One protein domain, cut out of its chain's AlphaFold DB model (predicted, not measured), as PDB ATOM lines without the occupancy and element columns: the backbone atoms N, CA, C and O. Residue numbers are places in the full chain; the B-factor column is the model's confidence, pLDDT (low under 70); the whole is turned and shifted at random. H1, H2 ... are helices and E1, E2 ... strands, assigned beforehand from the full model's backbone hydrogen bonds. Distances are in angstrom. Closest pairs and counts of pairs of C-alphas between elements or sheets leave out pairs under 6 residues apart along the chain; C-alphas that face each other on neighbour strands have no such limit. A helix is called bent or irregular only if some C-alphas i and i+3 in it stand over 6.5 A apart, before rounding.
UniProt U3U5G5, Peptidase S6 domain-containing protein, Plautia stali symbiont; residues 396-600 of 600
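What this domain is: This is residues 396 to 600 of the 600 residues of the protein "Peptidase S6 domain-containing protein" of Plautia stali symbiont (UniProt U3U5G5). The chain is wound in stacked turns, a solenoid of short parallel strands whose turns follow each other along the longest axis. From E7 on, two walls, E5 E7 E9 E11 E13 E15 E17 E18 and E8 E10 E12 E14 E16 E19, are face to face; the first turns hold two smaller sheets, E2 E4 E6 and E1 E3. H1 packs on the outside of E11, and the loop at residues 513 to 520 sticks out from the side. The printed part has 205 residues, with strands E1 to E8, H1, then E9 to E19, mostly strand, though under half of the residues are in named elements. It is compact, with a radius of gyration of the C-alphas of 16.9 A and spans of 51 by 40 by 30 A.

Where its parts are: E1, residues 396 to 398, begins at C-alpha 396 (141.610, 261.479, 181.123). E2 is 404 to 406, E3 418 to 420, E4 425 to 428, E5 434 to 436, E6 446 to 449, E7 456 to 460 and E8 465 to 467. H1, 474 to 479, is irregular, with C-alphas 475 and 478 8.3 A apart. E9 is 480 to 484, E10 487 to 490, E11 494 to 501, 14.5 A long, and E12 505 to 508. E13, 528 to 537, is 20.5 A long; E14 is 542 to 545, and E15, 549 to 557, is 19.0 A long. E16 is 562 to 565, E17 570 to 572, E18 575 to 577, and E19, 583 to 586, ends at C-alpha 586 (112.574, 253.349, 151.799).

How they stand to each other: E1 and E3 are parallel, with N 398 and O 419 2.8 A apart. E4 is parallel to E2, N 405 to O 426 2.8 A, and to E6, N 427 to O 447 2.8 A. The branched, twisted sheet pairs E5 with E7, E7 with E9, E9 with E11, E11 with E13, E13 with E15, and E15 with E17 and E18, the last two on one side of E15; N 535 and O 554 are 2.8 A apart. E11 bends by 102 degrees at residue 497, E13 by 94 at 533 and E15 by 85 at 553. This sheet and E8 E10 E12 E14 E16 E19 form a sandwich, two sheets face to face, the parts that face each other 8.9 A centre to centre. In the second sheet N 507 and O 488 are 2.8 A apart. H1 is on the branched sheet at a height of 7.2 A, over E11 and along the strands, at 12 degrees on the local plane; the closest C-alphas are those of Asp 478 and Asn 497, 4.4 A. In H1, 0 of 2 O i to N i+4 pairs and 1 of 3 O i to N i+3 pairs are within hydrogen-bond range.

The domain as a whole: The C-alphas of Gly 517 and Arg 600, the two farthest apart, are 55.0 A apart. The printed part has no cut; the links E2 to E3 and E12 to E13 are long. The mean pLDDT of the printed part is 91.3, and residues 579 to 583 and 585 to 600 are under 70.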
ATOM      1  N   VAL A 396     141.428 260.225 181.860       97.25
ATOM      2  CA  VAL A 396     141.610 261.479 181.123       97.25
ATOM      3  C   VAL A 396     140.242 262.042 180.770       97.25
ATOM      4  O   VAL A 396     139.398 261.343 180.214       97.25
ATOM      5  N   THR A 397     140.008 263.311 181.108       98.19
ATOM      6  CA  THR A 397     138.782 264.022 180.723       98.19
ATOM      7  C   THR A 397     139.126 265.254 179.896       98.19
ATOM      8  O   THR A 397     139.885 266.112 180.341       98.19
ATOM      9  N   LEU A 398     138.570 265.337 178.689       98.56
ATOM     10  CA  LEU A 398     138.748 266.451 177.766       98.56
ATOM     11  C   LEU A 398     137.591 267.434 177.925       98.56
ATOM     12  O   LEU A 398     136.431 267.043 177.814       98.56
ATOM     13  N   PHE A 399     137.908 268.703 178.162       97.88
ATOM     14  CA  PHE A 399     136.920 269.774 178.256       97.88
ATOM     15  C   PHE A 399     137.242 270.917 177.301       97.88
ATOM     16  O   PHE A 399     138.381 271.069 176.862       97.88
ATOM     17  N   SER A 400     136.263 271.799 177.090       96.81
ATOM     18  CA  SER A 400     136.316 273.076 176.368       96.81
ATOM     19  C   SER A 400     136.414 273.005 174.844       96.81
ATOM     20  O   SER A 400     136.402 274.054 174.204       96.81
ATOM     21  N   GLY A 401     136.542 271.815 174.255       97.50
ATOM     22  CA  GLY A 401     136.695 271.621 172.807       97.50
ATOM     23  C   GLY A 401     138.074 272.002 172.254       97.50
ATOM     24  O   GLY A 401     138.391 271.689 171.112       97.50
ATOM     25  N   ARG A 402     138.919 272.651 173.062       97.50
ATOM     26  CA  ARG A 402     140.275 273.085 172.697       97.50
ATOM     27  C   ARG A 402     141.336 271.972 172.689       97.50
ATOM     28  O   ARG A 402     142.216 272.039 171.833       97.50
ATOM     29  N   PRO A 403     141.359 271.010 173.636       98.44
ATOM     30  CA  PRO A 403     142.487 270.097 173.748       98.44
ATOM     31  C   PRO A 403     142.428 268.978 172.708       98.44
ATOM     32  O   PRO A 403     141.352 268.528 172.306       98.44
ATOM     33  N   THR A 404     143.609 268.485 172.344       98.62
ATOM     34  CA  THR A 404     143.791 267.186 171.689       98.62
ATOM     35  C   THR A 404     144.615 266.286 172.607       98.62
ATOM     36  O   THR A 404     145.645 266.719 173.122       98.62
ATOM     37  N   VAL A 405     144.161 265.053 172.817       98.25
ATOM     38  CA  VAL A 405     144.918 263.979 173.472       98.25
ATOM     39  C   VAL A 405     145.351 263.002 172.393       98.25
ATOM     40  O   VAL A 405     144.513 262.544 171.626       98.25
ATOM     41  N   VAL A 406     146.644 262.694 172.340       97.69
ATOM     42  CA  VAL A 406     147.224 261.762 171.366       97.69
ATOM     43  C   VAL A 406     147.687 260.516 172.108       97.69
ATOM     44  O   VAL A 406     148.419 260.632 173.094       97.69
ATOM     45  N   LEU A 407     147.273 259.337 171.649       94.81
ATOM     46  CA  LEU A 407     147.783 258.070 172.168       94.81
ATOM     47  C   LEU A 407     149.094 257.717 171.457       94.81
ATOM     48  O   LEU A 407     149.169 257.694 170.234       94.81
ATOM     49  N   ASN A 408     150.145 257.455 172.221       90.56
ATOM     50  CA  ASN A 408     151.429 256.985 171.701       90.56
ATOM     51  C   ASN A 408     151.532 255.448 171.694       90.56
ATOM     52  O   ASN A 408     152.428 254.888 171.065       90.56
ATOM     53  N   SER A 409     150.643 254.771 172.428       85.88
ATOM     54  CA  SER A 409     150.394 253.333 172.326       85.88
ATOM     55  C   SER A 409     148.979 252.993 172.813       85.88
ATOM     56  O   SER A 409     148.389 253.734 173.603       85.88
ATOM     57  N   ALA A 410     148.421 251.873 172.343       81.12
ATOM     58  CA  ALA A 410     147.057 251.442 172.681       81.12
ATOM     59  C   ALA A 410     146.871 251.083 174.171       81.12
ATOM     60  O   ALA A 410     145.759 251.112 174.689       81.12
ATOM     61  N   ASP A 411     147.955 250.748 174.874       80.88
ATOM     62  CA  ASP A 411     147.961 250.300 176.269       80.88
ATOM     63  C   ASP A 411     148.163 251.434 177.289       80.88
ATOM     64  O   ASP A 411     148.132 251.183 178.493       80.88
ATOM     65  N   GLN A 412     148.327 252.690 176.849       82.12
ATOM     66  CA  GLN A 412     148.539 253.811 177.777       82.12
ATOM     67  C   GLN A 412     147.332 254.092 178.676       82.12
ATOM     68  O   GLN A 412     147.505 254.583 179.799       82.12
ATOM     69  N   LEU A 413     146.122 253.845 178.165       87.12
ATOM     70  CA  LEU A 413     144.869 254.174 178.830       87.12
ATOM     71  C   LEU A 413     143.725 253.298 178.306       87.12
ATOM     72  O   LEU A 413     143.491 253.240 177.104       87.12
ATOM     73  N   SER A 414     142.974 252.675 179.219       91.88
ATOM     74  CA  SER A 414     141.712 252.012 178.862       91.88
ATOM     75  C   SER A 414     140.708 253.023 178.303       91.88
ATOM     76  O   SER A 414     140.571 254.126 178.839       91.88
ATOM     77  N   THR A 415     139.959 252.632 177.278       94.62
ATOM     78  CA  THR A 415     138.906 253.447 176.658       94.62
ATOM     79  C   THR A 415     137.787 253.823 177.636       94.62
ATOM     80  O   THR A 415     137.296 254.948 177.578       94.62
ATOM     81  N   ASP A 416     137.490 252.976 178.630       95.06
ATOM     82  CA  ASP A 416     136.543 253.265 179.729       95.06
ATOM     83  C   ASP A 416     136.965 254.460 180.604       95.06
ATOM     84  O   ASP A 416     136.170 255.057 181.340       95.06
ATOM     85  N   ASN A 417     138.249 254.809 180.541       95.81
ATOM     86  CA  ASN A 417     138.863 255.874 181.317       95.81
ATOM     87  C   ASN A 417     139.090 257.149 180.491       95.81
ATOM     88  O   ASN A 417     139.691 258.099 180.999       95.81
ATOM     89  N   ILE A 418     138.592 257.203 179.251       97.50
ATOM     90  CA  ILE A 418     138.587 258.403 178.413       97.50
ATOM     91  C   ILE A 418     137.194 259.028 178.454       97.50
ATOM     92  O   ILE A 418     136.186 258.364 178.224       97.50
ATOM     93  N   ARG A 419     137.127 260.324 178.766       98.38
ATOM     94  CA  ARG A 419     135.869 261.061 178.927       98.38
ATOM     95  C   ARG A 419     135.912 262.382 178.173       98.38
ATOM     96  O   ARG A 419     136.902 263.104 178.229       98.38
ATOM     97  N   PHE A 420     134.805 262.755 177.550       98.75
ATOM     98  CA  PHE A 420     134.598 264.070 176.949       98.75
ATOM     99  C   PHE A 420     133.576 264.839 177.792       98.75
ATOM    100  O   PHE A 420     132.396 264.492 177.841       98.75
ATOM    101  N   GLY A 421     134.036 265.850 178.524       97.88
ATOM    102  CA  GLY A 421     133.206 266.720 179.353       97.88
ATOM    103  C   GLY A 421     132.557 267.855 178.557       97.88
ATOM    104  O   GLY A 421     132.309 267.719 177.364       97.88
ATOM    105  N   TYR A 422     132.268 268.979 179.219       96.94
ATOM    106  CA  TYR A 422     131.684 270.176 178.593       96.94
ATOM    107  C   TYR A 422     132.455 270.606 177.337       96.94
ATOM    108  O   TYR A 422     133.647 270.905 177.434       96.94
ATOM    109  N   ARG A 423     131.777 270.658 176.181       97.12
ATOM    110  CA  ARG A 423     132.333 270.938 174.840       97.12
ATOM    111  C   ARG A 423     133.405 269.952 174.365       97.12
ATOM    112  O   ARG A 423     134.049 270.209 173.353       97.12
ATOM    113  N   GLY A 424     133.621 268.858 175.089       98.06
ATOM    114  CA  GLY A 424     134.551 267.788 174.749       98.06
ATOM    115  C   GLY A 424     135.968 268.255 174.404       98.06
ATOM    116  O   GLY A 424     136.613 268.987 175.156       98.06
ATOM    117  N   GLY A 425     136.463 267.773 173.272       98.56
ATOM    118  CA  GLY A 425     137.847 267.846 172.812       98.56
ATOM    119  C   GLY A 425     138.111 266.734 171.797       98.56
ATOM    120  O   GLY A 425     137.195 266.000 171.426       98.56
ATOM    121  N   THR A 426     139.359 266.598 171.355       98.88
ATOM    122  CA  THR A 426     139.741 265.598 170.345       98.88
ATOM    123  C   THR A 426     140.610 264.496 170.948       98.88
ATOM    124  O   THR A 426     141.632 264.785 171.565       98.88
ATOM    125  N   LEU A 427     140.235 263.237 170.746       98.75
ATOM    126  CA  LEU A 427     141.116 262.083 170.915       98.75
ATOM    127  C   LEU A 427     141.687 261.708 169.546       98.75
ATOM    128  O   LEU A 427     140.932 261.360 168.643       98.75
ATOM    129  N   ASP A 428     143.003 261.769 169.399       98.50
ATOM    130  CA  ASP A 428     143.720 261.243 168.242       98.50
ATOM    131  C   ASP A 428     144.290 259.867 168.590       98.50
ATOM    132  O   ASP A 428     145.161 259.731 169.456       98.50
ATOM    133  N   VAL A 429     143.767 258.836 167.930       97.88
ATOM    134  CA  VAL A 429     144.170 257.444 168.168       97.88
ATOM    135  C   VAL A 429     145.505 257.109 167.515       97.88
ATOM    136  O   VAL A 429     146.093 256.087 167.846       97.88
ATOM    137  N   ASN A 430     145.993 257.972 166.617       97.69
ATOM    138  CA  ASN A 430     147.362 257.958 166.114       97.69
ATOM    139  C   ASN A 430     147.835 256.585 165.586       97.69
ATOM    140  O   ASN A 430     148.951 256.135 165.838       97.69
ATOM    141  N   GLY A 431     146.985 255.914 164.809       97.75
ATOM    142  CA  GLY A 431     147.295 254.626 164.188       97.75
ATOM    143  C   GLY A 431     147.116 253.416 165.102       97.75
ATOM    144  O   GLY A 431     147.556 252.327 164.741       97.75
ATOM    145  N   HIS A 432     146.507 253.592 166.275       97.62
ATOM    146  CA  HIS A 432     146.202 252.507 167.199       97.62
ATOM    147  C   HIS A 432     144.744 252.070 167.103       97.62
ATOM    148  O   HIS A 432     143.834 252.899 167.087       97.62
ATOM    149  N   ASP A 433     144.543 250.755 167.107       97.56
ATOM    150  CA  ASP A 433     143.219 250.158 167.206       97.56
ATOM    151  C   ASP A 433     142.695 250.281 168.638       97.56
ATOM    152  O   ASP A 433     143.434 250.041 169.597       97.56
ATOM    153  N   LEU A 434     141.420 250.637 168.783       97.50
ATOM    154  CA  LEU A 434     140.760 250.795 170.076       97.50
ATOM    155  C   LEU A 434     139.387 250.129 170.068       97.50
ATOM    156  O   LEU A 434     138.653 250.208 169.085       97.50
ATOM    157  N   THR A 435     139.001 249.565 171.209       98.00
ATOM    158  CA  THR A 435     137.661 249.010 171.430       98.00
ATOM    159  C   THR A 435     136.926 249.835 172.480       98.00
ATOM    160  O   THR A 435     137.470 250.089 173.554       98.00
ATOM    161  N   PHE A 436     135.687 250.231 172.200       98.44
ATOM    162  CA  PHE A 436     134.812 250.956 173.122       98.44
ATOM    163  C   PHE A 436     133.547 250.137 173.413       98.44
ATOM    164  O   PHE A 436     132.816 249.768 172.492       98.44
ATOM    165  N   ASP A 437     133.250 249.900 174.693       98.06
ATOM    166  CA  ASP A 437     131.893 249.513 175.121       98.06
ATOM    167  C   ASP A 437     130.968 250.742 175.159       98.06
ATOM    168  O   ASP A 437     129.805 250.679 174.765       98.06
ATOM    169  N   ASP A 438     131.491 251.891 175.584       98.12
ATOM    170  CA  ASP A 438     130.813 253.182 175.534       98.12
ATOM    171  C   ASP A 438     131.833 254.287 175.240       98.12
ATOM    172  O   ASP A 438     132.974 254.234 175.700       98.12
ATOM    173  N   ILE A 439     131.419 255.318 174.507       98.56
ATOM    174  CA  ILE A 439     132.213 256.537 174.346       98.56
ATOM    175  C   ILE A 439     131.659 257.552 175.341       98.56
ATOM    176  O   ILE A 439     130.637 258.195 175.100       98.56
ATOM    177  N   LEU A 440     132.325 257.715 176.483       98.50
ATOM    178  CA  LEU A 440     131.832 258.568 177.564       98.50
ATOM    179  C   LEU A 440     131.900 260.050 177.177       98.50
ATOM    180  O   LEU A 440     132.966 260.659 177.191       98.50
ATOM    181  N   HIS A 441     130.751 260.661 176.890       98.06
ATOM    182  CA  HIS A 441     130.673 262.060 176.467       98.06
ATOM    183  C   HIS A 441     129.499 262.823 177.109       98.06
ATOM    184  O   HIS A 441     128.494 262.248 177.561       98.06
ATOM    185  N   ASN A 442     129.658 264.144 177.190       96.38
ATOM    186  CA  ASN A 442     128.647 265.079 177.672       96.38
ATOM    187  C   ASN A 442     127.753 265.615 176.549       96.38
ATOM    188  O   ASN A 442     126.542 265.690 176.732       96.38
ATOM    189  N   ASP A 443     128.362 266.005 175.432       95.44
ATOM    190  CA  ASP A 443     127.736 266.717 174.319       95.44
ATOM    191  C   ASP A 443     128.449 266.394 172.992       95.44
ATOM    192  O   ASP A 443     129.371 265.573 172.953       95.44
ATOM    193  N   SER A 444     128.011 267.029 171.905       96.25
ATOM    194  CA  SER A 444     128.537 266.835 170.551       96.25
ATOM    195  C   SER A 444     129.942 267.405 170.311       96.25
ATOM    196  O   SER A 444     130.493 267.229 169.229       96.25
ATOM    197  N   GLY A 445     130.585 268.023 171.311       97.06
ATOM    198  CA  GLY A 445     131.975 268.486 171.216       97.06
ATOM    199  C   GLY A 445     133.033 267.376 171.325       97.06
ATOM    200  O   GLY A 445     134.230 267.653 171.249       97.06
ATOM    201  N   ALA A 446     132.628 266.123 171.540       98.69
ATOM    202  CA  ALA A 446     133.527 264.973 171.521       98.69
ATOM    203  C   ALA A 446     133.949 264.624 170.087       98.69
ATOM    204  O   ALA A 446     133.100 264.498 169.207       98.69
ATOM    205  N   ARG A 447     135.248 264.425 169.848       98.81
ATOM    206  CA  ARG A 447     135.775 264.019 168.535       98.81
ATOM    207  C   ARG A 447     136.796 262.903 168.704       98.81
ATOM    208  O   ARG A 447     137.679 263.015 169.555       98.81
ATOM    209  N   ILE A 448     136.700 261.855 167.892       98.88
ATOM    210  CA  ILE A 448     137.714 260.796 167.807       98.88
ATOM    211  C   ILE A 448     138.230 260.758 166.377       98.88
ATOM    212  O   ILE A 448     137.451 260.580 165.448       98.88
ATOM    213  N   VAL A 449     139.532 260.933 166.193       98.81
ATOM    214  CA  VAL A 449     140.174 261.022 164.879       98.81
ATOM    215  C   VAL A 449     141.375 260.090 164.810       98.81
ATOM    216  O   VAL A 449     141.867 259.619 165.833       98.81
ATOM    217  N   ASN A 450     141.871 259.865 163.598       98.56
ATOM    218  CA  ASN A 450     143.201 259.321 163.385       98.56
ATOM    219  C   ASN A 450     143.954 260.217 162.406       98.56
ATOM    220  O   ASN A 450     143.572 260.292 161.239       98.56
ATOM    221  N   ARG A 451     145.011 260.888 162.866       97.88
ATOM    222  CA  ARG A 451     145.869 261.722 162.003       97.88
ATOM    223  C   ARG A 451     147.150 261.019 161.566       97.88
ATOM    224  O   ARG A 451     147.904 261.560 160.757       97.88
ATOM    225  N   SER A 452     147.391 259.810 162.068       97.44
ATOM    226  CA  SER A 452     148.483 258.963 161.597       97.44
ATOM    227  C   SER A 452     148.220 258.486 160.171       97.44
ATOM    228  O   SER A 452     147.076 258.347 159.748       97.44
ATOM    229  N   GLN A 453     149.295 258.210 159.432       95.38
ATOM    230  CA  GLN A 453     149.227 257.539 158.129       95.38
ATOM    231  C   GLN A 453     148.982 256.030 158.268       95.38
ATOM    232  O   GLN A 453     148.629 255.361 157.300       95.38
ATOM    233  N   THR A 454     149.178 255.479 159.467       97.56
ATOM    234  CA  THR A 454     148.777 254.110 159.781       97.56
ATOM    235  C   THR A 454     147.266 254.084 159.959       97.56
ATOM    236  O   THR A 454     146.738 254.787 160.820       97.56
ATOM    237  N   LEU A 455     146.580 253.275 159.151       98.19
ATOM    238  CA  LEU A 455     145.147 253.018 159.281       98.19
ATOM    239  C   LEU A 455     144.840 252.463 160.679       98.19
ATOM    240  O   LEU A 455     145.486 251.509 161.105       98.19
ATOM    241  N   ALA A 456     143.855 253.051 161.354       98.38
ATOM    242  CA  ALA A 456     143.385 252.613 162.666       98.38
ATOM    243  C   ALA A 456     141.961 252.057 162.588       98.38
ATOM    244  O   ALA A 456     141.163 252.468 161.734       98.38
ATOM    245  N   HIS A 457     141.638 251.159 163.511       98.62
ATOM    246  CA  HIS A 457     140.332 250.543 163.657       98.62
ATOM    247  C   HIS A 457     139.684 250.880 165.002       98.62
ATOM    248  O   HIS A 457     140.249 250.612 166.061       98.62
ATOM    249  N   LEU A 458     138.469 251.425 164.965       98.56
ATOM    250  CA  LEU A 458     137.621 251.565 166.147       98.56
ATOM    251  C   LEU A 458     136.564 250.475 166.158       98.56
ATOM    252  O   LEU A 458     135.757 250.389 165.236       98.56
ATOM    253  N   ASP A 459     136.540 249.694 167.224       98.62
ATOM    254  CA  ASP A 459     135.553 248.646 167.435       98.62
ATOM    255  C   ASP A 459     134.543 249.072 168.517       98.62
ATOM    256  O   ASP A 459     134.908 249.285 169.676       98.62
ATOM    257  N   LEU A 460     133.278 249.261 168.137       98.81
ATOM    258  CA  LEU A 460     132.199 249.721 169.014       98.81
ATOM    259  C   LEU A 460     131.301 248.536 169.396       98.81
ATOM    260  O   LEU A 460     130.449 248.105 168.618       98.81
ATOM    261  N   THR A 461     131.490 248.017 170.610       98.44
ATOM    262  CA  THR A 461     130.987 246.689 171.021       98.44
ATOM    263  C   THR A 461     129.777 246.718 171.954       98.44
ATOM    264  O   THR A 461     129.096 245.703 172.109       98.44
ATOM    265  N   GLY A 462     129.492 247.863 172.578       97.69
ATOM    266  CA  GLY A 462     128.399 247.977 173.542       97.69
ATOM    267  C   GLY A 462     127.007 247.888 172.921       97.69
ATOM    268  O   GLY A 462     126.822 248.091 171.725       97.69
ATOM    269  N   ASP A 463     126.000 247.629 173.753       98.31
ATOM    270  CA  ASP A 463     124.597 247.565 173.331       98.31
ATOM    271  C   ASP A 463     123.808 248.802 173.785       98.31
ATOM    272  O   ASP A 463     123.952 249.284 174.910       98.31
ATOM    273  N   ASN A 464     122.926 249.280 172.909       98.25
ATOM    274  CA  ASN A 464     122.040 250.423 173.113       98.25
ATOM    275  C   ASN A 464     122.787 251.720 173.482       98.25
ATOM    276  O   ASN A 464     122.438 252.409 174.446       98.25
ATOM    277  N   ARG A 465     123.823 252.044 172.703       98.44
ATOM    278  CA  ARG A 465     124.671 253.228 172.897       98.44
ATOM    279  C   ARG A 465     124.296 254.359 171.942       98.44
ATOM    280  O   ARG A 465     123.945 254.125 170.790       98.44
ATOM    281  N   LEU A 466     124.404 255.593 172.429       98.19
ATOM    282  CA  LEU A 466     124.273 256.824 171.646       98.19
ATOM    283  C   LEU A 466     125.612 257.549 171.687       98.19
ATOM    284  O   LEU A 466     126.153 257.720 172.774       98.19
ATOM    285  N   PHE A 467     126.094 258.038 170.548       98.69
ATOM    286  CA  PHE A 467     127.237 258.942 170.473       98.69
ATOM    287  C   PHE A 467     126.859 260.233 169.738       98.69
ATOM    288  O   PHE A 467     126.492 260.204 168.564       98.69
ATOM    289  N   LEU A 468     126.933 261.366 170.444       98.19
ATOM    290  CA  LEU A 468     126.635 262.701 169.907       98.19
ATOM    291  C   LEU A 468     127.841 263.355 169.219       98.19
ATOM    292  O   LEU A 468     127.676 264.368 168.548       98.19
ATOM    293  N   GLY A 469     129.046 262.827 169.439       98.50
ATOM    294  CA  GLY A 469     130.278 263.375 168.884       98.50
ATOM    295  C   GLY A 469     130.572 262.909 167.458       98.50
ATOM    296  O   GLY A 469     129.841 262.111 166.869       98.50
ATOM    297  N   GLU A 470     131.682 263.397 166.918       98.62
ATOM    298  CA  GLU A 470     132.125 263.119 165.551       98.62
ATOM    299  C   GLU A 470     133.209 262.032 165.504       98.62
ATOM    300  O   GLU A 470     134.114 261.993 166.347       98.62
ATOM    301  N   LEU A 471     133.135 261.168 164.487       98.88
ATOM    302  CA  LEU A 471     134.163 260.169 164.176       98.88
ATOM    303  C   LEU A 471     134.904 260.543 162.887       98.88
ATOM    304  O   LEU A 471     134.296 260.669 161.827       98.88
ATOM    305  N   GLY A 472     136.225 260.662 162.970       98.50
ATOM    306  CA  GLY A 472     137.106 261.035 161.868       98.50
ATOM    307  C   GLY A 472     137.076 262.524 161.513       98.50
ATOM    308  O   GLY A 472     136.356 263.330 162.103       98.50
ATOM    309  N   GLU A 473     137.901 262.905 160.541       96.94
ATOM    310  CA  GLU A 473     137.968 264.264 160.000       96.94
ATOM    311  C   GLU A 473     138.281 264.240 158.502       96.94
ATOM    312  O   GLU A 473     138.833 263.269 157.992       96.94
ATOM    313  N   THR A 474     137.918 265.304 157.784       96.25
ATOM    314  CA  THR A 474     138.018 265.359 156.317       96.25
ATOM    315  C   THR A 474     139.437 265.104 155.807       96.25
ATOM    316  O   THR A 474     139.615 264.359 154.846       96.25
ATOM    317  N   ASP A 475     140.444 265.687 156.463       96.00
ATOM    318  CA  ASP A 475     141.838 265.662 155.998       96.00
ATOM    319  C   ASP A 475     142.516 264.295 156.184       96.00
ATOM    320  O   ASP A 475     143.494 263.994 155.499       96.00
ATOM    321  N   SER A 476     141.997 263.453 157.081       95.94
ATOM    322  CA  SER A 476     142.532 262.117 157.372       95.94
ATOM    323  C   SER A 476     141.476 261.014 157.282       95.94
ATOM    324  O   SER A 476     141.644 259.926 157.837       95.94
ATOM    325  N   ARG A 477     140.394 261.281 156.542       95.00
ATOM    326  CA  ARG A 477     139.245 260.387 156.360       95.00
ATOM    327  C   ARG A 477     139.669 258.962 156.019       95.00
ATOM    328  O   ARG A 477     139.164 258.012 156.606       95.00
ATOM    329  N   ASP A 478     140.618 258.823 155.099       97.31
ATOM    330  CA  ASP A 478     141.049 257.533 154.556       97.31
ATOM    331  C   ASP A 478     141.846 256.679 155.577       97.31
ATOM    332  O   ASP A 478     142.133 255.512 155.318       97.31
ATOM    333  N   ASN A 479     142.133 257.218 156.770       98.06
ATOM    334  CA  ASN A 479     142.954 256.575 157.797       98.06
ATOM    335  C   ASN A 479     142.146 256.022 158.984       98.06
ATOM    336  O   ASN A 479     142.751 255.506 159.927       98.06
ATOM    337  N   LEU A 480     140.810 256.098 158.981       98.69
ATOM    338  CA  LEU A 480     139.990 255.588 160.087       98.69
ATOM    339  C   LEU A 480     138.890 254.638 159.612       98.69
ATOM    340  O   LEU A 480     138.003 255.017 158.841       98.69
ATOM    341  N   ASN A 481     138.928 253.416 160.139       98.88
ATOM    342  CA  ASN A 481     137.867 252.427 160.013       98.88
ATOM    343  C   ASN A 481     137.090 252.319 161.326       98.88
ATOM    344  O   ASN A 481     137.673 252.394 162.405       98.88
ATOM    345  N   VAL A 482     135.786 252.077 161.227       98.94
ATOM    346  CA  VAL A 482     134.912 251.840 162.380       98.94
ATOM    347  C   VAL A 482     134.093 250.575 162.141       98.94
ATOM    348  O   VAL A 482     133.506 250.418 161.070       98.94
ATOM    349  N   THR A 483     134.016 249.700 163.139       98.94
ATOM    350  CA  THR A 483     133.054 248.593 163.201       98.94
ATOM    351  C   THR A 483     132.081 248.829 164.342       98.94
ATOM    352  O   THR A 483     132.454 249.311 165.407       98.94
ATOM    353  N   THR A 484     130.818 248.498 164.105       98.88
ATOM    354  CA  THR A 484     129.758 248.532 165.110       98.88
ATOM    355  C   THR A 484     129.144 247.152 165.284       98.88
ATOM    356  O   THR A 484     128.969 246.416 164.308       98.88
ATOM    357  N   HIS A 485     128.805 246.841 166.530       98.56
ATOM    358  CA  HIS A 485     128.133 245.621 166.966       98.56
ATOM    359  C   HIS A 485     126.875 245.973 167.759       98.56
ATOM    360  O   HIS A 485     126.741 247.092 168.249       98.56
ATOM    361  N   GLN A 486     125.974 245.015 167.972       98.06
ATOM    362  CA  GLN A 486     124.773 245.198 168.792       98.06
ATOM    363  C   GLN A 486     123.960 246.424 168.346       98.06
ATOM    364  O   GLN A 486     123.580 246.508 167.186       98.06
ATOM    365  N   ARG A 487     123.615 247.366 169.234       98.56
ATOM    366  CA  ARG A 487     122.798 248.540 168.878       98.56
ATOM    367  C   ARG A 487     123.527 249.844 169.165       98.56
ATOM    368  O   ARG A 487     123.689 250.213 170.327       98.56
ATOM    369  N   TRP A 488     123.857 250.580 168.106       98.81
ATOM    370  CA  TRP A 488     124.449 251.917 168.189       98.81
ATOM    371  C   TRP A 488     123.618 252.954 167.443       98.81
ATOM    372  O   TRP A 488     123.109 252.707 166.350       98.81
ATOM    373  N   GLN A 489     123.546 254.151 168.014       98.75
ATOM    374  CA  GLN A 489     123.117 255.361 167.335       98.75
ATOM    375  C   GLN A 489     124.282 256.351 167.284       98.75
ATOM    376  O   GLN A 489     124.759 256.817 168.319       98.75
ATOM    377  N   LEU A 490     124.712 256.701 166.076       98.81
ATOM    378  CA  LEU A 490     125.646 257.796 165.833       98.81
ATOM    379  C   LEU A 490     124.825 259.011 165.401       98.81
ATOM    380  O   LEU A 490     124.031 258.922 164.463       98.81
ATOM    381  N   ALA A 491     124.981 260.117 166.123       98.31
ATOM    382  CA  ALA A 491     124.188 261.333 165.948       98.31
ATOM    383  C   ALA A 491     125.049 262.602 165.826       98.31
ATOM    384  O   ALA A 491     124.500 263.698 165.813       98.31
ATOM    385  N   GLY A 492     126.379 262.480 165.754       97.69
ATOM    386  CA  GLY A 492     127.282 263.623 165.580       97.69
ATOM    387  C   GLY A 492     127.856 263.795 164.175       97.69
ATOM    388  O   GLY A 492     128.337 264.877 163.864       97.69
ATOM    389  N   GLY A 493     127.741 262.790 163.302       98.38
ATOM    390  CA  GLY A 493     128.362 262.787 161.972       98.38
ATOM    391  C   GLY A 493     129.670 261.993 161.912       98.38
ATOM    392  O   GLY A 493     130.212 261.566 162.935       98.38
ATOM    393  N   ALA A 494     130.163 261.750 160.693       98.69
ATOM    394  CA  ALA A 494     131.393 260.983 160.490       98.69
ATOM    395  C   ALA A 494     132.125 261.303 159.173       98.69
ATOM    396  O   ALA A 494     131.497 261.612 158.157       98.69
ATOM    397  N   GLN A 495     133.452 261.172 159.188       98.62
ATOM    398  CA  GLN A 495     134.364 261.242 158.040       98.62
ATOM    399  C   GLN A 495     135.278 260.009 158.078       98.62
ATOM    400  O   GLN A 495     136.316 260.026 158.736       98.62
ATOM    401  N   LEU A 496     134.890 258.926 157.404       98.81
ATOM    402  CA  LEU A 496     135.527 257.614 157.557       98.81
ATOM    403  C   LEU A 496     135.988 257.007 156.235       98.81
ATOM    404  O   LEU A 496     135.392 257.222 155.176       98.81
ATOM    405  N   ASN A 497     137.003 256.155 156.327       98.62
ATOM    406  CA  ASN A 497     137.391 255.273 155.243       98.62
ATOM    407  C   ASN A 497     136.375 254.138 155.118       98.62
ATOM    408  O   ASN A 497     135.749 253.960 154.076       98.62
ATOM    409  N   GLN A 498     136.164 253.405 156.209       98.75
ATOM    410  CA  GLN A 498     135.210 252.306 156.254       98.75
ATOM    411  C   GLN A 498     134.310 252.398 157.484       98.75
ATOM    412  O   GLN A 498     134.784 252.686 158.584       98.75
ATOM    413  N   LEU A 499     133.029 252.077 157.299       98.81
ATOM    414  CA  LEU A 499     132.086 251.806 158.382       98.81
ATOM    415  C   LEU A 499     131.450 250.429 158.180       98.81
ATOM    416  O   LEU A 499     130.751 250.206 157.194       98.81
ATOM    417  N   ALA A 500     131.685 249.505 159.105       98.81
ATOM    418  CA  ALA A 500     131.103 248.169 159.087       98.81
ATOM    419  C   ALA A 500     130.039 248.009 160.184       98.81
ATOM    420  O   ALA A 500     130.256 248.361 161.344       98.81
ATOM    421  N   VAL A 501     128.890 247.442 159.826       98.75
ATOM    422  CA  VAL A 501     127.890 246.924 160.766       98.75
ATOM    423  C   VAL A 501     128.075 245.414 160.799       98.75
ATOM    424  O   VAL A 501     127.643 244.720 159.879       98.75
ATOM    425  N   ALA A 502     128.803 244.928 161.802       98.56
ATOM    426  CA  ALA A 502     129.182 243.522 161.899       98.56
ATOM    427  C   ALA A 502     128.022 242.642 162.376       98.56
ATOM    428  O   ALA A 502     127.860 241.526 161.891       98.56
ATOM    429  N   ASP A 503     127.206 243.158 163.292       98.31
ATOM    430  CA  ASP A 503     125.973 242.540 163.766       98.31
ATOM    431  C   ASP A 503     125.031 243.603 164.352       98.31
ATOM    432  O   ASP A 503     125.422 244.749 164.586       98.31
ATOM    433  N   GLY A 504     123.770 243.222 164.564       98.06
ATOM    434  CA  GLY A 504     122.773 244.084 165.192       98.06
ATOM    435  C   GLY A 504     122.314 245.250 164.307       98.06
ATOM    436  O   GLY A 504     122.051 245.074 163.119       98.06
ATOM    437  N   VAL A 505     122.114 246.427 164.903       98.50
ATOM    438  CA  VAL A 505     121.527 247.612 164.269       98.50
ATOM    439  C   VAL A 505     122.387 248.851 164.502       98.50
ATOM    440  O   VAL A 505     122.509 249.338 165.628       98.50
ATOM    441  N   LEU A 506     122.868 249.448 163.414       98.88
ATOM    442  CA  LEU A 506     123.436 250.791 163.411       98.88
ATOM    443  C   LEU A 506     122.391 251.807 162.941       98.88
ATOM    444  O   LEU A 506     121.791 251.653 161.880       98.88
ATOM    445  N   THR A 507     122.208 252.884 163.701       98.81
ATOM    446  CA  THR A 507     121.411 254.048 163.300       98.81
ATOM    447  C   THR A 507     122.311 255.263 163.105       98.81
ATOM    448  O   THR A 507     123.006 255.672 164.029       98.81
ATOM    449  N   LEU A 508     122.263 255.871 161.922       98.81
ATOM    450  CA  LEU A 508     122.850 257.181 161.640       98.81
ATOM    451  C   LEU A 508     121.722 258.213 161.650       98.81
ATOM    452  O   LEU A 508     120.767 258.066 160.888       98.81
ATOM    453  N   SER A 509     121.795 259.238 162.498       98.31
ATOM    454  CA  SER A 509     120.742 260.261 162.624       98.31
ATOM    455  C   SER A 509     121.300 261.684 162.584       98.31
ATOM    456  O   SER A 509     122.503 261.892 162.753       98.31
ATOM    457  N   GLY A 510     120.421 262.672 162.411       97.62
ATOM    458  CA  GLY A 510     120.704 264.022 162.894       97.62
ATOM    459  C   GLY A 510     120.728 264.088 164.427       97.62
ATOM    460  O   GLY A 510     120.524 263.081 165.115       97.62
ATOM    461  N   GLU A 511     120.925 265.286 164.970       96.12
ATOM    462  CA  GLU A 511     120.906 265.556 166.413       96.12
ATOM    463  C   GLU A 511     119.669 266.385 166.768       96.12
ATOM    464  O   GLU A 511     119.454 267.455 166.199       96.12
ATOM    465  N   GLN A 512     118.846 265.928 167.716       94.62
ATOM    466  CA  GLN A 512     117.804 266.796 168.273       94.62
ATOM    467  C   GLN A 512     118.451 267.917 169.073       94.62
ATOM    468  O   GLN A 512     119.284 267.654 169.943       94.62
ATOM    469  N   VAL A 513     118.037 269.158 168.822       96.00
ATOM    470  CA  VAL A 513     118.620 270.309 169.510       96.00
ATOM    471  C   VAL A 513     118.288 270.233 170.997       96.00
ATOM    472  O   VAL A 513     117.122 270.228 171.396       96.00
ATOM    473  N   GLU A 514     119.323 270.173 171.834       94.38
ATOM    474  CA  GLU A 514     119.154 270.231 173.282       94.38
ATOM    475  C   GLU A 514     118.846 271.672 173.711       94.38
ATOM    476  O   GLU A 514     119.650 272.593 173.524       94.38
ATOM    477  N   HIS A 515     117.701 271.848 174.362       96.19
ATOM    478  CA  HIS A 515     117.330 273.060 175.080       96.19
ATOM    479  C   HIS A 515     117.601 272.911 176.579       96.19
ATOM    480  O   HIS A 515     117.645 271.810 177.143       96.19
ATOM    481  N   ALA A 516     117.749 274.045 177.256       95.31
ATOM    482  CA  ALA A 516     118.072 274.133 178.668       95.31
ATOM    483  C   ALA A 516     117.164 273.250 179.541       95.31
ATOM    484  O   ALA A 516     115.932 273.350 179.522       95.31
ATOM    485  N   GLY A 517     117.782 272.428 180.393       92.31
ATOM    486  CA  GLY A 517     117.085 271.429 181.210       92.31
ATOM    487  C   GLY A 517     116.729 270.134 180.480       92.31
ATOM    488  O   GLY A 517     115.782 269.476 180.908       92.31
ATOM    489  N   LYS A 518     117.485 269.767 179.434       91.69
ATOM    490  CA  LYS A 518     117.307 268.533 178.648       91.69
ATOM    491  C   LYS A 518     115.929 268.446 177.989       91.69
ATOM    492  O   LYS A 518     115.275 267.404 178.016       91.69
ATOM    493  N   VAL A 519     115.468 269.575 177.458       95.56
ATOM    494  CA  VAL A 519     114.219 269.660 176.693       95.56
ATOM    495  C   VAL A 519     114.554 269.491 175.215       95.56
ATOM    496  O   VAL A 519     115.507 270.092 174.735       95.56
ATOM    497  N   PHE A 520     113.758 268.698 174.504       94.88
ATOM    498  CA  PHE A 520     113.905 268.455 173.069       94.88
ATOM    499  C   PHE A 520     112.563 268.713 172.386       94.88
ATOM    500  O   PHE A 520     111.517 268.284 172.889       94.88
ATOM    501  N   PHE A 521     112.574 269.414 171.253       93.81
ATOM    502  CA  PHE A 521     111.376 269.654 170.451       93.81
ATOM    503  C   PHE A 521     111.378 268.753 169.219       93.81
ATOM    504  O   PHE A 521     112.381 268.619 168.530       93.81
ATOM    505  N   ALA A 522     110.226 268.156 168.907       91.81
ATOM    506  CA  ALA A 522     110.111 267.181 167.821       91.81
ATOM    507  C   ALA A 522     110.470 267.746 166.431       91.81
ATOM    508  O   ALA A 522     110.786 266.985 165.520       91.81
ATOM    509  N   ASN A 523     110.383 269.064 166.261       91.44
ATOM    510  CA  ASN A 523     110.640 269.776 165.016       91.44
ATOM    511  C   ASN A 523     111.940 270.596 165.028       91.44
ATOM    512  O   ASN A 523     112.127 271.375 164.096       91.44
ATOM    513  N   ASP A 524     112.789 270.458 166.052       95.31
ATOM    514  CA  ASP A 524     114.058 271.185 166.156       95.31
ATOM    515  C   ASP A 524     115.241 270.211 166.128       95.31
ATOM    516  O   ASP A 524     115.515 269.486 167.090       95.31
ATOM    517  N   TRP A 525     115.900 270.158 164.974       95.81
ATOM    518  CA  TRP A 525     116.956 269.206 164.656       95.81
ATOM    519  C   TRP A 525     118.117 269.909 163.967       95.81
ATOM    520  O   TRP A 525     117.929 270.839 163.182       95.81
ATOM    521  N   GLN A 526     119.315 269.405 164.225       95.75
ATOM    522  CA  GLN A 526     120.512 269.682 163.454       95.75
ATOM    523  C   GLN A 526     120.770 268.527 162.494       95.75
ATOM    524  O   GLN A 526     120.893 267.372 162.907       95.75
ATOM    525  N   ASP A 527     120.882 268.870 161.215       97.69
ATOM    526  CA  ASP A 527     121.317 267.942 160.181       97.69
ATOM    527  C   ASP A 527     122.769 267.508 160.431       97.69
ATOM    528  O   ASP A 527     123.620 268.322 160.806       97.69
ATOM    529  N   LYS A 528     123.065 266.224 160.205       98.31
ATOM    530  CA  LYS A 528     124.409 265.648 160.360       98.31
ATOM    531  C   LYS A 528     124.844 264.922 159.101       98.31
ATOM    532  O   LYS A 528     124.049 264.236 158.453       98.31
ATOM    533  N   THR A 529     126.121 265.063 158.764       98.50
ATOM    534  CA  THR A 529     126.707 264.470 157.563       98.50
ATOM    535  C   THR A 529     127.595 263.280 157.905       98.50
ATOM    536  O   THR A 529     128.328 263.272 158.893       98.50
ATOM    537  N   TYR A 530     127.521 262.262 157.056       98.75
ATOM    538  CA  TYR A 530     128.303 261.039 157.143       98.75
ATOM    539  C   TYR A 530     128.940 260.804 155.780       98.75
ATOM    540  O   TYR A 530     128.263 260.426 154.825       98.75
ATOM    541  N   HIS A 531     130.237 261.057 155.677       98.50
ATOM    542  CA  HIS A 531     131.021 260.794 154.478       98.50
ATOM    543  C   HIS A 531     131.896 259.577 154.741       98.50
ATOM    544  O   HIS A 531     132.829 259.630 155.540       98.50
ATOM    545  N   ILE A 532     131.559 258.467 154.099       98.50
ATOM    546  CA  ILE A 532     132.150 257.157 154.356       98.50
ATOM    547  C   ILE A 532     132.554 256.595 152.999       98.50
ATOM    548  O   ILE A 532     131.690 256.477 152.137       98.50
ATOM    549  N   ASN A 533     133.823 256.252 152.760       97.56
ATOM    550  CA  ASN A 533     134.183 255.730 151.433       97.56
ATOM    551  C   ASN A 533     133.471 254.403 151.156       97.56
ATOM    552  O   ASN A 533     132.915 254.224 150.076       97.56
ATOM    553  N   GLN A 534     133.494 253.487 152.128       97.75
ATOM    554  CA  GLN A 534     132.892 252.162 152.021       97.75
ATOM    555  C   GLN A 534     132.076 251.830 153.271       97.75
ATOM    556  O   GLN A 534     132.598 251.808 154.387       97.75
ATOM    557  N   LEU A 535     130.797 251.528 153.087       98.31
ATOM    558  CA  LEU A 535     129.913 251.062 154.143       98.31
ATOM    559  C   LEU A 535     129.547 249.601 153.891       98.31
ATOM    560  O   LEU A 535     129.089 249.242 152.810       98.31
ATOM    561  N   GLN A 536     129.718 248.750 154.896       98.25
ATOM    562  CA  GLN A 536     129.420 247.322 154.801       98.25
ATOM    563  C   GLN A 536     128.400 246.930 155.867       98.25
ATOM    564  O   GLN A 536     128.588 247.236 157.041       98.25
ATOM    565  N   VAL A 537     127.332 246.241 155.469       98.38
ATOM    566  CA  VAL A 537     126.340 245.674 156.394       98.38
ATOM    567  C   VAL A 537     126.390 244.160 156.266       98.38
ATOM    568  O   VAL A 537     126.146 243.619 155.183       98.38
ATOM    569  N   ALA A 538     126.763 243.494 157.356       98.00
ATOM    570  CA  ALA A 538     126.912 242.048 157.415       98.00
ATOM    571  C   ALA A 538     125.564 241.316 157.360       98.00
ATOM    572  O   ALA A 538     124.492 241.923 157.417       98.00
ATOM    573  N   GLN A 539     125.637 239.991 157.224       96.31
ATOM    574  CA  GLN A 539     124.462 239.131 157.188       96.31
ATOM    575  C   GLN A 539     123.634 239.297 158.469       96.31
ATOM    576  O   GLN A 539     124.198 239.392 159.557       96.31
ATOM    577  N   ASP A 540     122.309 239.355 158.320       94.81
ATOM    578  CA  ASP A 540     121.333 239.566 159.402       94.81
ATOM    579  C   ASP A 540     121.473 240.901 160.177       94.81
ATOM    580  O   ASP A 540     120.734 241.145 161.135       94.81
ATOM    581  N   ALA A 541     122.386 241.791 159.772       98.06
ATOM    582  CA  ALA A 541     122.569 243.107 160.375       98.06
ATOM    583  C   ALA A 541     121.717 244.182 159.677       98.06
ATOM    584  O   ALA A 541     121.252 244.021 158.543       98.06
ATOM    585  N   ALA A 542     121.524 245.318 160.349       98.19
ATOM    586  CA  ALA A 542     120.736 246.423 159.824       98.19
ATOM    587  C   ALA A 542     121.446 247.776 159.934       98.19
ATOM    588  O   ALA A 542     121.941 248.162 160.992       98.19
ATOM    589  N   LEU A 543     121.388 248.548 158.851       98.38
ATOM    590  CA  LEU A 543     121.687 249.974 158.846       98.38
ATOM    591  C   LEU A 543     120.388 250.770 158.717       98.38
ATOM    592  O   LEU A 543     119.592 250.549 157.805       98.38
ATOM    593  N   THR A 544     120.200 251.754 159.590       98.44
ATOM    594  CA  THR A 544     119.126 252.744 159.489       98.44
ATOM    595  C   THR A 544     119.707 254.138 159.295       98.44
ATOM    596  O   THR A 544     120.404 254.654 160.163       98.44
ATOM    597  N   VAL A 545     119.373 254.774 158.176       98.12
ATOM    598  CA  VAL A 545     119.600 256.202 157.935       98.12
ATOM    599  C   VAL A 545     118.334 256.947 158.363       98.12
ATOM    600  O   VAL A 545     117.314 256.939 157.666       98.12
ATOM    601  N   ALA A 546     118.371 257.504 159.570       97.06
ATOM    602  CA  ALA A 546     117.249 258.158 160.231       97.06
ATOM    603  C   ALA A 546     117.098 259.634 159.820       97.06
ATOM    604  O   ALA A 546     117.906 260.166 159.060       97.06
ATOM    605  N   GLU A 547     116.038 260.292 160.303       95.31
ATOM    606  CA  GLU A 547     115.747 261.693 159.969       95.31
ATOM    607  C   GLU A 547     116.964 262.595 160.230       95.31
ATOM    608  O   GLU A 547     117.703 262.392 161.200       95.31
ATOM    609  N   HIS A 548     117.164 263.591 159.363       97.12
ATOM    610  CA  HIS A 548     118.237 264.584 159.477       97.12
ATOM    611  C   HIS A 548     119.668 264.014 159.340       97.12
ATOM    612  O   HIS A 548     120.647 264.708 159.610       97.12
ATOM    613  N   ALA A 549     119.816 262.762 158.884       98.25
ATOM    614  CA  ALA A 549     121.099 262.204 158.461       98.25
ATOM    615  C   ALA A 549     121.306 262.327 156.945       98.25
ATOM    616  O   ALA A 549     120.432 261.981 156.142       98.25
ATOM    617  N   HIS A 550     122.510 262.743 156.555       98.12
ATOM    618  CA  HIS A 550     122.944 262.836 155.165       98.12
ATOM    619  C   HIS A 550     124.174 261.962 154.938       98.12
ATOM    620  O   HIS A 550     125.276 262.312 155.352       98.12
ATOM    621  N   VAL A 551     123.983 260.821 154.281       98.31
ATOM    622  CA  VAL A 551     125.031 259.818 154.069       98.31
ATOM    623  C   VAL A 551     125.526 259.866 152.627       98.31
ATOM    624  O   VAL A 551     124.726 259.864 151.689       98.31
ATOM    625  N   THR A 552     126.845 259.899 152.451       97.94
ATOM    626  CA  THR A 552     127.530 259.754 151.161       97.94
ATOM    627  C   THR A 552     128.559 258.632 151.253       97.94
ATOM    628  O   THR A 552     129.432 258.699 152.118       97.94
ATOM    629  N   GLY A 553     128.474 257.639 150.369       95.06
ATOM    630  CA  GLY A 553     129.378 256.489 150.350       95.06
ATOM    631  C   GLY A 553     128.842 255.301 149.567       95.06
ATOM    632  O   GLY A 553     127.630 255.193 149.372       95.06
ATOM    633  N   ASP A 554     129.729 254.395 149.162       95.94
ATOM    634  CA  ASP A 554     129.312 253.138 148.541       95.94
ATOM    635  C   ASP A 554     128.895 252.143 149.626       95.94
ATOM    636  O   ASP A 554     129.644 251.892 150.571       95.94
ATOM    637  N   ILE A 555     127.700 251.569 149.502       96.06
ATOM    638  CA  ILE A 555     127.143 250.619 150.465       96.06
ATOM    639  C   ILE A 555     127.144 249.220 149.870       96.06
ATOM    640  O   ILE A 555     126.621 248.999 148.781       96.06
ATOM    641  N   THR A 556     127.642 248.251 150.628       95.94
ATOM    642  CA  THR A 556     127.498 246.824 150.336       95.94
ATOM    643  C   THR A 556     126.623 246.157 151.392       95.94
ATOM    644  O   THR A 556     126.936 246.208 152.581       95.94
ATOM    645  N   LEU A 557     125.538 245.519 150.954       95.94
ATOM    646  CA  LEU A 557     124.630 244.738 151.796       95.94
ATOM    647  C   LEU A 557     124.863 243.244 151.555       95.94
ATOM    648  O   LEU A 557     124.741 242.779 150.417       95.94
ATOM    649  N   ALA A 558     125.192 242.507 152.617       94.62
ATOM    650  CA  ALA A 558     125.264 241.049 152.602       94.62
ATOM    651  C   ALA A 558     123.873 240.398 152.475       94.62
ATOM    652  O   ALA A 558     122.843 241.076 152.446       94.62
ATOM    653  N   ASP A 559     123.836 239.067 152.383       91.38
ATOM    654  CA  ASP A 559     122.575 238.318 152.375       91.38
ATOM    655  C   ASP A 559     121.778 238.578 153.659       91.38
ATOM    656  O   ASP A 559     122.369 238.709 154.726       91.38
ATOM    657  N   GLU A 560     120.454 238.713 153.554       92.56
ATOM    658  CA  GLU A 560     119.551 239.051 154.677       92.56
ATOM    659  C   GLU A 560     119.871 240.373 155.422       92.56
ATOM    660  O   GLU A 560     119.224 240.715 156.413       92.56
ATOM    661  N   ALA A 561     120.821 241.180 154.936       95.88
ATOM    662  CA  ALA A 561     121.087 242.505 155.484       95.88
ATOM    663  C   ALA A 561     119.938 243.477 155.166       95.88
ATOM    664  O   ALA A 561     119.327 243.439 154.088       95.88
ATOM    665  N   THR A 562     119.670 244.396 156.095       95.38
ATOM    666  CA  THR A 562     118.597 245.391 155.964       95.38
ATOM    667  C   THR A 562     119.147 246.812 155.888       95.38
ATOM    668  O   THR A 562     119.915 247.242 156.747       95.38
ATOM    669  N   LEU A 563     118.690 247.581 154.897       95.69
ATOM    670  CA  LEU A 563     118.901 249.027 154.822       95.69
ATOM    671  C   LEU A 563     117.563 249.766 154.919       95.69
ATOM    672  O   LEU A 563     116.701 249.630 154.049       95.69
ATOM    673  N   ASN A 564     117.413 250.585 155.959       95.31
ATOM    674  CA  ASN A 564     116.255 251.447 156.169       95.31
ATOM    675  C   ASN A 564     116.632 252.904 155.923       95.31
ATOM    676  O   ASN A 564     117.583 253.405 156.521       95.31
ATOM    677  N   VAL A 565     115.859 253.609 155.097       94.19
ATOM    678  CA  VAL A 565     116.038 255.052 154.882       94.19
ATOM    679  C   VAL A 565     114.736 255.781 155.196       94.19
ATOM    680  O   VAL A 565     113.711 255.573 154.534       94.19
ATOM    681  N   LEU A 566     114.771 256.609 156.241       93.06
ATOM    682  CA  LEU A 566     113.607 257.326 156.759       93.06
ATOM    683  C   LEU A 566     113.406 258.674 156.050       93.06
ATOM    684  O   LEU A 566     114.292 259.182 155.360       93.06
ATOM    685  N   GLY A 567     112.225 259.271 156.217       84.69
ATOM    686  CA  GLY A 567     111.933 260.598 155.671       84.69
ATOM    687  C   GLY A 567     112.898 261.668 156.200       84.69
ATOM    688  O   GLY A 567     113.423 261.547 157.300       84.69
ATOM    689  N   ARG A 568     113.129 262.735 155.419       90.19
ATOM    690  CA  ARG A 568     114.060 263.841 155.761       90.19
ATOM    691  C   ARG A 568     115.516 263.410 155.974       90.19
ATOM    692  O   ARG A 568     116.281 264.127 156.606       90.19
ATOM    693  N   SER A 569     115.895 262.263 155.431       94.50
ATOM    694  CA  SER A 569     117.280 261.824 155.321       94.50
ATOM    695  C   SER A 569     117.691 261.774 153.852       94.50
ATOM    696  O   SER A 569     116.835 261.774 152.956       94.50
ATOM    697  N   THR A 570     118.992 261.743 153.579       94.00
ATOM    698  CA  THR A 570     119.498 261.543 152.215       94.00
ATOM    699  C   THR A 570     120.570 260.478 152.179       94.00
ATOM    700  O   THR A 570     121.406 260.396 153.078       94.00
ATOM    701  N   LEU A 571     120.587 259.730 151.081       93.50
ATOM    702  CA  LEU A 571     121.618 258.755 150.774       93.50
ATOM    703  C   LEU A 571     122.147 258.998 149.357       93.50
ATOM    704  O   LEU A 571     121.348 259.153 148.432       93.50
ATOM    705  N   ALA A 572     123.468 259.038 149.196       92.69
ATOM    706  CA  ALA A 572     124.151 259.205 147.915       92.69
ATOM    707  C   ALA A 572     125.351 258.250 147.797       92.69
ATOM    708  O   ALA A 572     126.107 258.102 148.751       92.69
ATOM    709  N   GLY A 573     125.542 257.644 146.623       90.12
ATOM    710  CA  GLY A 573     126.572 256.628 146.359       90.12
ATOM    711  C   GLY A 573     125.978 255.377 145.711       90.12
ATOM    712  O   GLY A 573     124.768 255.335 145.450       90.12
ATOM    713  N   ASP A 574     126.819 254.382 145.432       89.81
ATOM    714  CA  ASP A 574     126.373 253.114 144.850       89.81
ATOM    715  C   ASP A 574     125.903 252.140 145.939       89.81
ATOM    716  O   ASP A 574     126.484 252.057 147.020       89.81
ATOM    717  N   ILE A 575     124.836 251.384 145.661       90.19
ATOM    718  CA  ILE A 575     124.335 250.330 146.558       90.19
ATOM    719  C   ILE A 575     124.520 248.978 145.871       90.19
ATOM    720  O   ILE A 575     123.857 248.678 144.875       90.19
ATOM    721  N   ASN A 576     125.394 248.157 146.442       89.31
ATOM    722  CA  ASN A 576     125.728 246.818 145.985       89.31
ATOM    723  C   ASN A 576     125.059 245.771 146.883       89.31
ATOM    724  O   ASN A 576     125.246 245.759 148.098       89.31
ATOM    725  N   LEU A 577     124.299 244.866 146.272       86.81
ATOM    726  CA  LEU A 577     123.669 243.736 146.953       86.81
ATOM    727  C   LEU A 577     124.493 242.485 146.646       86.81
ATOM    728  O   LEU A 577     124.566 242.080 145.486       86.81
ATOM    729  N   SER A 578     125.150 241.903 147.650       79.62
ATOM    730  CA  SER A 578     126.015 240.728 147.456       79.62
ATOM    731  C   SER A 578     125.305 239.392 147.710       79.62
ATOM    732  O   SER A 578     125.845 238.348 147.346       79.62
ATOM    733  N   GLY A 579     124.097 239.418 148.287       65.75
ATOM    734  CA  GLY A 579     123.257 238.247 148.565       65.75
ATOM    735  C   GLY A 579     121.962 238.194 147.746       65.75
ATOM    736  O   GLY A 579     121.617 239.123 147.016       65.75
ATOM    737  N   THR A 580     121.223 237.089 147.866       66.44
ATOM    738  CA  THR A 580     119.967 236.859 147.129       66.44
ATOM    739  C   THR A 580     118.722 237.410 147.831       66.44
ATOM    740  O   THR A 580     117.687 237.539 147.175       66.44
ATOM    741  N   ALA A 581     118.811 237.745 149.124       69.44
ATOM    742  CA  ALA A 581     117.675 238.132 149.966       69.44
ATOM    743  C   ALA A 581     117.845 239.461 150.738       69.44
ATOM    744  O   ALA A 581     117.021 239.797 151.584       69.44
ATOM    745  N   SER A 582     118.868 240.268 150.431       65.38
ATOM    746  CA  SER A 582     119.032 241.611 151.017       65.38
ATOM    747  C   SER A 582     117.813 242.508 150.752       65.38
ATOM    748  O   SER A 582     117.296 242.526 149.629       65.38
ATOM    749  N   SER A 583     117.391 243.307 151.738       68.81
ATOM    750  CA  SER A 583     116.210 244.170 151.614       68.81
ATOM    751  C   SER A 583     116.534 245.661 151.763       68.81
ATOM    752  O   SER A 583     117.280 246.088 152.644       68.81
ATOM    753  N   LEU A 584     115.936 246.471 150.884       71.69
ATOM    754  CA  LEU A 584     115.938 247.931 150.965       71.69
ATOM    755  C   LEU A 584     114.521 248.402 151.284       71.69
ATOM    756  O   LEU A 584     113.606 248.218 150.475       71.69
ATOM    757  N   SER A 585     114.342 249.050 152.433       69.00
ATOM    758  CA  SER A 585     113.082 249.684 152.803       69.00
ATOM    759  C   SER A 585     113.253 251.210 152.817       69.00
ATOM    760  O   SER A 585     114.025 251.784 153.584       69.00
ATOM    761  N   ALA A 586     112.560 251.892 151.902       57.94
ATOM    762  CA  ALA A 586     112.574 253.349 151.799       57.94
ATOM    763  C   ALA A 586     111.176 253.894 152.102       57.94
ATOM    764  O   ALA A 586     110.222 253.655 151.357       57.94
ATOM    765  N   VAL A 587     111.041 254.656 153.187       50.66
ATOM    766  CA  VAL A 587     109.765 255.275 153.564       50.66
ATOM    767  C   VAL A 587     109.776 256.735 153.103       50.66
ATOM    768  O   VAL A 587     110.219 257.624 153.818       50.66
ATOM    769  N   ARG A 588     109.257 256.953 151.881       41.38
ATOM    770  CA  ARG A 588     109.080 258.239 151.160       41.38
ATOM    771  C   ARG A 588     110.370 259.041 150.914       41.38
ATOM    772  O   ARG A 588     110.802 259.811 151.762       41.38
ATOM    773  N   GLN A 589     110.896 258.981 149.686       44.12
ATOM    774  CA  GLN A 589     111.999 259.839 149.237       44.12
ATOM    775  C   GLN A 589     111.611 260.789 148.091       44.12
ATOM    776  O   GLN A 589     110.935 260.398 147.140       44.12
ATOM    777  N   HIS A 590     112.158 262.007 148.147       36.84
ATOM    778  CA  HIS A 590     112.770 262.653 146.985       36.84
ATOM    779  C   HIS A 590     114.227 262.170 146.924       36.84
ATOM    780  O   HIS A 590     115.100 262.744 147.567       36.84
ATOM    781  N   ALA A 591     114.475 261.070 146.212       41.84
ATOM    782  CA  ALA A 591     115.814 260.522 146.027       41.84
ATOM    783  C   ALA A 591     116.495 261.259 144.868       41.84
ATOM    784  O   ALA A 591     115.984 261.248 143.744       41.84
ATOM    785  N   GLY A 592     117.638 261.897 145.116       39.69
ATOM    786  CA  GLY A 592     118.584 262.203 144.043       39.69
ATOM    787  C   GLY A 592     119.094 260.891 143.438       39.69
ATOM    788  O   GLY A 592     119.212 259.903 144.150       39.69
ATOM    789  N   ARG A 593     119.320 260.862 142.118       39.56
ATOM    790  CA  ARG A 593     119.685 259.663 141.334       39.56
ATOM    791  C   ARG A 593     120.759 258.796 142.024       39.56
ATOM    792  O   ARG A 593     121.932 259.139 141.955       39.56
ATOM    793  N   ALA A 594     120.356 257.656 142.584       41.94
ATOM    794  CA  ALA A 594     121.242 256.527 142.862       41.94
ATOM    795  C   ALA A 594     121.313 255.638 141.606       41.94
ATOM    796  O   ALA A 594     120.279 255.341 140.994       41.94
ATOM    797  N   GLY A 595     122.522 255.275 141.175       39.06
ATOM    798  CA  GLY A 595     122.737 254.287 140.120       39.06
ATOM    799  C   GLY A 595     122.533 252.884 140.687       39.06
ATOM    800  O   GLY A 595     123.069 252.558 141.736       39.06
ATOM    801  N   PHE A 596     121.732 252.056 140.017       40.12
ATOM    802  CA  PHE A 596     121.503 250.669 140.424       40.12
ATOM    803  C   PHE A 596     122.249 249.739 139.466       40.12
ATOM    804  O   PHE A 596     121.928 249.701 138.275       40.12
ATOM    805  N   HIS A 597     123.204 248.961 139.973       37.44
ATOM    806  CA  HIS A 597     123.889 247.926 139.201       37.44
ATOM    807  C   HIS A 597     123.683 246.550 139.845       37.44
ATOM    808  O   HIS A 597     124.315 246.199 140.831       37.44
ATOM    809  N   HIS A 598     122.806 245.741 139.243       32.97
ATOM    810  CA  HIS A 598     122.777 244.296 139.471       32.97
ATOM    811  C   HIS A 598     123.853 243.647 138.592       32.97
ATOM    812  O   HIS A 598     123.734 243.682 137.364       32.97
ATOM    813  N   GLN A 599     124.871 243.022 139.187       32.47
ATOM    814  CA  GLN A 599     125.619 241.974 138.489       32.47
ATOM    815  C   GLN A 599     124.881 240.648 138.704       32.47
ATOM    816  O   GLN A 599     124.532 240.308 139.832       32.47
ATOM    817  N   ARG A 600     124.540 239.976 137.598       33.84
ATOM    818  CA  ARG A 600     123.935 238.638 137.590       33.84
ATOM    819  C   ARG A 600     124.986 237.560 137.751       33.84
ATOM    820  O   ARG A 600     126.079 237.756 137.172       33.84
TER     821      ARG A 600